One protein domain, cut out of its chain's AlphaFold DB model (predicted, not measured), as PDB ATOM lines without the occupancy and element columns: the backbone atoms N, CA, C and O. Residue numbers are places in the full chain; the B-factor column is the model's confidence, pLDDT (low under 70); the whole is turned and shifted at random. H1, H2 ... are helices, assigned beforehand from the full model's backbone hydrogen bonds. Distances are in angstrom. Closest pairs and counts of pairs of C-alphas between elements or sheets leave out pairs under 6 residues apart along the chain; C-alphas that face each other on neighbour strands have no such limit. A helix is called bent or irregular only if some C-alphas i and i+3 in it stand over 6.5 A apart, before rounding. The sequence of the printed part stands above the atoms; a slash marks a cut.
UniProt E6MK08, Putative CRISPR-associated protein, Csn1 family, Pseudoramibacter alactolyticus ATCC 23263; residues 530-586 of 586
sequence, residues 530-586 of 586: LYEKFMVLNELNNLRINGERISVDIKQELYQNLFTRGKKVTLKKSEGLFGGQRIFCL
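Overview. This is residues 530 to 586 of the 586 residues of the protein "Putative CRISPR-associated protein, Csn1 family" of Pseudoramibacter alactolyticus ATCC 23263 (UniProt E6MK08). H1, the longest helix, and H2 make a V: they come together near the last residues of H1 and the first of H2, and from there H2 runs back away from H1. The short helix H3 is away from H1, so that the centres of the three helices make a triangle, and residues 576 to 586, with no named element, fold back from H3 toward the last residues of H1. The printed part has 57 residues with three named helices, in the order H1, H2, H3, and no named strand; its class is all helix. It is compact, with a radius of gyration of the C-alphas of 10.7 A, and only just elongated, with spans of 30 by 20 by 19 A.

Arrangement. Begin with H1, residues 530 to 542, and go from there to H2, residues 552 to 563. The two touch, and their closest C-alphas, those of Leu 540 and Lys 555, are 6.4 A apart. Look for where they touch in residues 536 to 541 of H1 alone and residues 555 to 559 of H2 alone. Their lines stand at a steep tilt of 56 degrees and run opposite ways, with 11.2 A from centre to centre. Next find H3, residues 571 to 575. It only just touches H2, with 3 pairs of C-alphas within 8 A, and H2 takes part with residues 558 to 562 alone. The closest C-alphas of this pair are those of Leu 558 and Ser 574, 7.5 A apart. H1 and H3 are apart. In H2 and H3 every O i to N i+4 pair is within hydrogen-bond range; in H1 it is 8 of 9.

Along the chain. Find C-alpha 530 at (143.856, 80.619, 123.486); from there H1 runs 19.0 A to C-alpha 542 at (129.425, 92.840, 125.092). H2 runs 15.4 A from Val 552 to Phe 563. It is neither bent nor irregular, but only just: C-alphas 560 and 563 are 6.1 A apart. H3 begins at Leu 571 and ends at C-alpha 575, at (123.956, 90.838, 110.023). Residues 544 to 545, 548 to 549 and 583 to 584 are strand runs too short to bear a name.

Size, cuts and confidence. The two C-alphas farthest apart, those of Leu 530 and Gly 580, are 31.0 A from each other. The printed part has no cut, and it ends at residue 586, the chain's last residue. The links H1 to H2, of 9 residues, and H2 to H3, of 7 residues, are short. The mean pLDDT of the printed part is 80.0, and you will find the values under 70 in residues 576 to 586.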
ATOM      1  N   LEU A 530     144.659  80.490 122.269       95.06
ATOM      2  CA  LEU A 530     143.856  80.619 123.486       95.06
ATOM      3  C   LEU A 530     143.590  82.085 123.833       95.06
ATOM      4  O   LEU A 530     142.466  82.428 124.199       95.06
ATOM      5  N   TYR A 531     144.606  82.940 123.700       94.19
ATOM      6  CA  TYR A 531     144.476  84.368 123.966       94.19
ATOM      7  C   TYR A 531     143.607  85.057 122.907       94.19
ATOM      8  O   TYR A 531     142.687  85.789 123.257       94.19
ATOM      9  N   GLU A 532     143.813  84.758 121.624       91.12
ATOM     10  CA  GLU A 532     142.975  85.270 120.532       91.12
ATOM     11  C   GLU A 532     141.512  84.848 120.696       91.12
ATOM     12  O   GLU A 532     140.605  85.677 120.604       91.12
ATOM     13  N   LYS A 533     141.264  83.576 121.034       92.12
ATOM     14  CA  LYS A 533     139.917  83.086 121.343       92.12
ATOM     15  C   LYS A 533     139.304  83.819 122.534       92.12
ATOM     16  O   LYS A 533     138.137  84.198 122.468       92.12
ATOM     17  N   PHE A 534     140.065  84.017 123.611       93.88
ATOM     18  CA  PHE A 534     139.614  84.792 124.768       93.88
ATOM     19  C   PHE A 534     139.210  86.213 124.360       93.88
ATOM     20  O   PHE A 534     138.123  86.650 124.728       93.88
ATOM     21  N   MET A 535     140.025  86.895 123.550       92.75
ATOM     22  CA  MET A 535     139.739  88.248 123.066       92.75
ATOM     23  C   MET A 535     138.442  88.309 122.254       92.75
ATOM     24  O   MET A 535     137.578  89.130 122.560       92.75
ATOM     25  N   VAL A 536     138.258  87.398 121.290       91.38
ATOM     26  CA  VAL A 536     137.026  87.325 120.483       91.38
ATOM     27  C   VAL A 536     135.802  87.086 121.368       91.38
ATOM     28  O   VAL A 536     134.789  87.767 121.235       91.38
ATOM     29  N   LEU A 537     135.875  86.134 122.301       90.56
ATOM     30  CA  LEU A 537     134.754  85.835 123.194       90.56
ATOM     31  C   LEU A 537     134.455  86.990 124.157       90.56
ATOM     32  O   LEU A 537     133.290  87.237 124.466       90.56
ATOM     33  N   ASN A 538     135.484  87.704 124.616       91.94
ATOM     34  CA  ASN A 538     135.326  88.872 125.473       91.94
ATOM     35  C   ASN A 538     134.618  90.023 124.739       91.94
ATOM     36  O   ASN A 538     133.742  90.663 125.314       91.94
ATOM     37  N   GLU A 539     134.920  90.232 123.456       90.00
ATOM     38  CA  GLU A 539     134.209  91.195 122.608       90.00
ATOM     39  C   GLU A 539     132.752  90.761 122.367       90.00
ATOM     40  O   GLU A 539     131.814  91.523 122.613       90.00
ATOM     41  N   LEU A 540     132.531  89.488 122.013       89.19
ATOM     42  CA  LEU A 540     131.188  88.923 121.832       89.19
ATOM     43  C   LEU A 540     130.339  88.942 123.116       89.19
ATOM     44  O   LEU A 540     129.110  88.926 123.041       89.19
ATOM     45  N   ASN A 541     130.949  88.985 124.304       88.56
ATOM     46  CA  ASN A 541     130.216  89.109 125.567       88.56
ATOM     47  C   ASN A 541     129.499  90.455 125.721       88.56
ATOM     48  O   ASN A 541     128.475  90.509 126.410       88.56
ATOM     49  N   ASN A 542     130.010  91.502 125.074       87.69
ATOM     50  CA  ASN A 542     129.425  92.840 125.092       87.69
ATOM     51  C   ASN A 542     128.458  93.083 123.925       87.69
ATOM     52  O   ASN A 542     127.696  94.050 123.972       87.69
ATOM     53  N   LEU A 543     128.440  92.192 122.925       85.81
ATOM     54  CA  LEU A 543     127.580  92.302 121.751       85.81
ATOM     55  C   LEU A 543     126.098  92.272 122.138       85.81
ATOM     56  O   LEU A 543     125.640  91.387 122.876       85.81
ATOM     57  N   ARG A 544     125.337  93.229 121.598       84.00
ATOM     58  CA  ARG A 544     123.892  93.314 121.794       84.00
ATOM     59  C   ARG A 544     123.147  93.355 120.470       84.00
ATOM     60  O   ARG A 544     123.514  94.079 119.546       84.00
ATOM     61  N   ILE A 545     122.050  92.615 120.412       80.75
ATOM     62  CA  ILE A 545     121.108  92.642 119.293       80.75
ATOM     63  C   ILE A 545     119.826  93.271 119.828       80.75
ATOM     64  O   ILE A 545     119.284  92.814 120.829       80.75
ATOM     65  N   ASN A 546     119.391  94.381 119.222       81.00
ATOM     66  CA  ASN A 546     118.239  95.168 119.688       81.00
ATOM     67  C   ASN A 546     118.284  95.556 121.188       81.00
ATOM     68  O   ASN A 546     117.254  95.654 121.844       81.00
ATOM     69  N   GLY A 547     119.482  95.782 121.742       82.19
ATOM     70  CA  GLY A 547     119.680  96.151 123.154       82.19
ATOM     71  C   GLY A 547     119.802  94.968 124.127       82.19
ATOM     72  O   GLY A 547     120.248  95.147 125.266       82.19
ATOM     73  N   GLU A 548     119.523  93.744 123.682       85.12
ATOM     74  CA  GLU A 548     119.636  92.537 124.503       85.12
ATOM     75  C   GLU A 548     120.977  91.831 124.295       85.12
ATOM     76  O   GLU A 548     121.536  91.831 123.199       85.12
ATOM     77  N   ARG A 549     121.523  91.239 125.366       88.62
ATOM     78  CA  ARG A 549     122.745  90.427 125.259       88.62
ATOM     79  C   ARG A 549     122.433  89.138 124.512       88.62
ATOM     80  O   ARG A 549     121.422  88.500 124.782       88.62
ATOM     81  N   ILE A 550     123.349  88.717 123.649       87.75
ATOM     82  CA  ILE A 550     123.207  87.451 122.926       87.75
ATOM     83  C   ILE A 550     123.439  86.231 123.832       87.75
ATOM     84  O   ILE A 550     124.236  86.279 124.780       87.75
ATOM     85  N   SER A 551     122.755  85.123 123.525       89.62
ATOM     86  CA  SER A 551     122.892  83.852 124.250       89.62
ATOM     87  C   SER A 551     124.260  83.197 124.012       89.62
ATOM     88  O   SER A 551     124.997  83.556 123.091       89.62
ATOM     89  N   VAL A 552     124.617  82.222 124.853       90.75
ATOM     90  CA  VAL A 552     125.870  81.462 124.704       90.75
ATOM     91  C   VAL A 552     125.901  80.695 123.379       90.75
ATOM     92  O   VAL A 552     126.931  80.717 122.709       90.75
ATOM     93  N   ASP A 553     124.783  80.096 122.968       90.06
ATOM     94  CA  ASP A 553     124.695  79.340 121.712       90.06
ATOM     95  C   ASP A 553     124.965  80.238 120.501       90.06
ATOM     96  O   ASP A 553     125.773  79.892 119.642       90.06
ATOM     97  N   ILE A 554     124.400  81.451 120.501       86.94
ATOM     98  CA  ILE A 554     124.637  82.447 119.450       86.94
ATOM     99  C   ILE A 554     126.115  82.867 119.412       86.94
ATOM    100  O   ILE A 554     126.695  83.006 118.336       86.94
ATOM    101  N   LYS A 555     126.769  83.041 120.572       89.56
ATOM    102  CA  LYS A 555     128.215  83.343 120.622       89.56
ATOM    103  C   LYS A 555     129.046  82.215 120.016       89.56
ATOM    104  O   LYS A 555     129.980  82.489 119.263       89.56
ATOM    105  N   GLN A 556     128.724  80.961 120.345       90.44
ATOM    106  CA  GLN A 556     129.422  79.803 119.786       90.44
ATOM    107  C   GLN A 556     129.212  79.700 118.277       90.44
ATOM    108  O   GLN A 556     130.177  79.477 117.547       90.44
ATOM    109  N   GLU A 557     127.989  79.928 117.805       87.69
ATOM    110  CA  GLU A 557     127.660  79.919 116.384       87.69
ATOM    111  C   GLU A 557     128.436  81.000 115.621       87.69
ATOM    112  O   GLU A 557     129.094  80.701 114.623       87.69
ATOM    113  N   LEU A 558     128.446  82.239 116.124       87.12
ATOM    114  CA  LEU A 558     129.214  83.336 115.532       87.12
ATOM    115  C   LEU A 558     130.705  83.012 115.472       87.12
ATOM    116  O   LEU A 558     131.338  83.207 114.432       87.12
ATOM    117  N   TYR A 559     131.266  82.483 116.559       89.38
ATOM    118  CA  TYR A 559     132.668  82.086 116.598       89.38
ATOM    119  C   TYR A 559     132.982  81.031 115.525       89.38
ATOM    120  O   TYR A 559     133.876  81.232 114.703       89.38
ATOM    121  N   GLN A 560     132.217  79.936 115.487       89.00
ATOM    122  CA  GLN A 560     132.475  78.800 114.597       89.00
ATOM    123  C   GLN A 560     132.168  79.082 113.126       89.00
ATOM    124  O   GLN A 560     132.801  78.497 112.249       89.00
ATOM    125  N   ASN A 561     131.207  79.953 112.827       86.38
ATOM    126  CA  ASN A 561     130.814  80.225 111.445       86.38
ATOM    127  C   ASN A 561     131.533  81.431 110.840       86.38
ATOM    128  O   ASN A 561     131.704  81.470 109.621       86.38
ATOM    129  N   LEU A 562     131.975  82.395 111.654       85.12
ATOM    130  CA  LEU A 562     132.591  83.626 111.156       85.12
ATOM    131  C   LEU A 562     134.081  83.721 111.487       85.12
ATOM    132  O   LEU A 562     134.882  83.977 110.587       85.12
ATOM    133  N   PHE A 563     134.466  83.499 112.747       86.75
ATOM    134  CA  PHE A 563     135.833  83.761 113.220       86.75
ATOM    135  C   PHE A 563     136.826  82.629 112.916       86.75
ATOM    136  O   PHE A 563     138.022  82.885 112.835       86.75
ATOM    137  N   THR A 564     136.367  81.398 112.666       85.69
ATOM    138  CA  THR A 564     137.240  80.293 112.212       85.69
ATOM    139  C   THR A 564     137.456  80.272 110.694       85.69
ATOM    140  O   THR A 564     138.339  79.568 110.208       85.69
ATOM    141  N   ARG A 565     136.660  81.029 109.923       80.75
ATOM    142  CA  ARG A 565     136.653  80.979 108.448       80.75
ATOM    143  C   ARG A 565     137.406  82.131 107.781       80.75
ATOM    144  O   ARG A 565     137.573  82.127 106.564       80.75
ATOM    145  N   GLY A 566     137.848  83.133 108.537       70.19
ATOM    146  CA  GLY A 566     138.586  84.265 107.982       70.19
ATOM    147  C   GLY A 566     139.189  85.178 109.042       70.19
ATOM    148  O   GLY A 566     138.765  85.184 110.188       70.19
ATOM    149  N   LYS A 567     140.171  85.992 108.634       73.56
ATOM    150  CA  LYS A 567     140.967  86.828 109.553       73.56
ATOM    151  C   LYS A 567     140.193  87.976 110.218       73.56
ATOM    152  O   LYS A 567     140.635  88.485 111.239       73.56
ATOM    153  N   LYS A 568     139.096  88.451 109.612       78.69
ATOM    154  CA  LYS A 568     138.290  89.578 110.116       78.69
ATOM    155  C   LYS A 568     136.801  89.338 109.880       78.69
ATOM    156  O   LYS A 568     136.389  88.988 108.766       78.69
ATOM    157  N   VAL A 569     136.005  89.598 110.912       81.88
ATOM    158  CA  VAL A 569     134.539  89.602 110.867       81.88
ATOM    159  C   VAL A 569     134.066  91.052 110.875       81.88
ATOM    160  O   VAL A 569     134.586  91.874 111.619       81.88
ATOM    161  N   THR A 570     133.128  91.388 109.992       80.44
ATOM    162  CA  THR A 570     132.555  92.736 109.880       80.44
ATOM    163  C   THR A 570     131.081  92.704 110.243       80.44
ATOM    164  O   THR A 570     130.437  91.665 110.081       80.44
ATOM    165  N   LEU A 571     130.529  93.858 110.634       75.81
ATOM    166  CA  LEU A 571     129.112  93.999 110.982       75.81
ATOM    167  C   LEU A 571     128.191  93.413 109.895       75.81
ATOM    168  O   LEU A 571     127.310  92.610 110.182       75.81
ATOM    169  N   LYS A 572     128.486  93.707 108.624       75.06
ATOM    170  CA  LYS A 572     127.729  93.199 107.469       75.06
ATOM    171  C   LYS A 572     127.716  91.666 107.381       75.06
ATOM    172  O   LYS A 572     126.714  91.080 106.982       75.06
ATOM    173  N   LYS A 573     128.825  91.002 107.729       73.94
ATOM    174  CA  LYS A 573     128.896  89.530 107.748       73.94
ATOM    175  C   LYS A 573     128.103  88.946 108.915       73.94
ATOM    176  O   LYS A 573     127.484  87.902 108.740       73.94
ATOM    177  N   SER A 574     128.095  89.615 110.069       71.88
ATOM    178  CA  SER A 574     127.272  89.203 111.209       71.88
ATOM    179  C   SER A 574     125.774  89.435 110.974       71.88
ATOM    180  O   SER A 574     124.980  88.560 111.294       71.88
ATOM    181  N   GLU A 575     125.367  90.541 110.343       70.62
ATOM    182  CA  GLU A 575     123.956  90.838 110.023       70.62
ATOM    183  C   GLU A 575     123.340  89.817 109.058       70.62
ATOM    184  O   GLU A 575     122.163  89.475 109.184       70.62
ATOM    185  N   GLY A 576     124.146  89.293 108.126       67.12
ATOM    186  CA  GLY A 576     123.732  88.234 107.203       67.12
ATOM    187  C   GLY A 576     123.372  86.913 107.892       67.12
ATOM    188  O   GLY A 576     122.575  86.157 107.347       67.12
ATOM    189  N   LEU A 577     123.905  86.656 109.093       67.81
ATOM    190  CA  LEU A 577     123.586  85.469 109.895       67.81
ATOM    191  C   LEU A 577     122.272  85.627 110.684       67.81
ATOM    192  O   LEU A 577     121.612  84.636 110.970       67.81
ATOM    193  N   PHE A 578     121.859  86.865 110.979       64.38
ATOM    194  CA  PHE A 578     120.647  87.183 111.754       64.38
ATOM    195  C   PHE A 578     119.502  87.762 110.910       64.38
ATOM    196  O   PHE A 578     118.601  88.411 111.443       64.38
ATOM    197  N   GLY A 579     119.530  87.581 109.586       60.88
ATOM    198  CA  GLY A 579     118.431  87.993 108.708       60.88
ATOM    199  C   GLY A 579     118.155  89.505 108.673       60.88
ATOM    200  O   GLY A 579     117.014  89.901 108.449       60.88
ATOM    201  N   GLY A 580     119.167  90.357 108.893       55.34
ATOM    202  CA  GLY A 580     119.038  91.818 108.760       55.34
ATOM    203  C   GLY A 580     118.584  92.584 110.015       55.34
ATOM    204  O   GLY A 580     118.167  93.736 109.903       55.34
ATOM    205  N   GLN A 581     118.658  91.984 111.209       55.66
ATOM    206  CA  GLN A 581     118.439  92.697 112.478       55.66
ATOM    207  C   GLN A 581     119.558  93.714 112.772       55.66
ATOM    208  O   GLN A 581     120.719  93.475 112.441       55.66
ATOM    209  N   ARG A 582     119.224  94.842 113.426       53.69
ATOM    210  CA  ARG A 582     120.210  95.873 113.803       53.69
ATOM    211  C   ARG A 582     121.100  95.377 114.944       53.69
ATOM    212  O   ARG A 582     120.638  95.170 116.069       53.69
ATOM    213  N   ILE A 583     122.386  95.232 114.647       57.38
ATOM    214  CA  ILE A 583     123.418  94.848 115.610       57.38
ATOM    215  C   ILE A 583     124.069  96.115 116.167       57.38
ATOM    216  O   ILE A 583     124.496  96.980 115.404       57.38
ATOM    217  N   PHE A 584     124.172  96.213 117.492       52.91
ATOM    218  CA  PHE A 584     124.893  97.292 118.163       52.91
ATOM    219  C   PHE A 584     126.113  96.703 118.883       52.91
ATOM    220  O   PHE A 584     125.972  95.869 119.780       52.91
ATOM    221  N   CYS A 585     127.309  97.146 118.495       50.69
ATOM    222  CA  CYS A 585     128.517  96.994 119.305       50.69
ATOM    223  C   CYS A 585     128.720  98.303 120.072       50.69
ATOM    224  O   CYS A 585     128.692  99.367 119.450       50.69
ATOM    225  N   LEU A 586     128.881  98.223 121.394       42.34
ATOM    226  CA  LEU A 586     129.380  99.328 122.217       42.34
ATOM    227  C   LEU A 586     130.869  99.127 122.461       42.34
ATOM    228  O   LEU A 586     131.221  97.995 122.870       42.34
TER     229      LEU A 586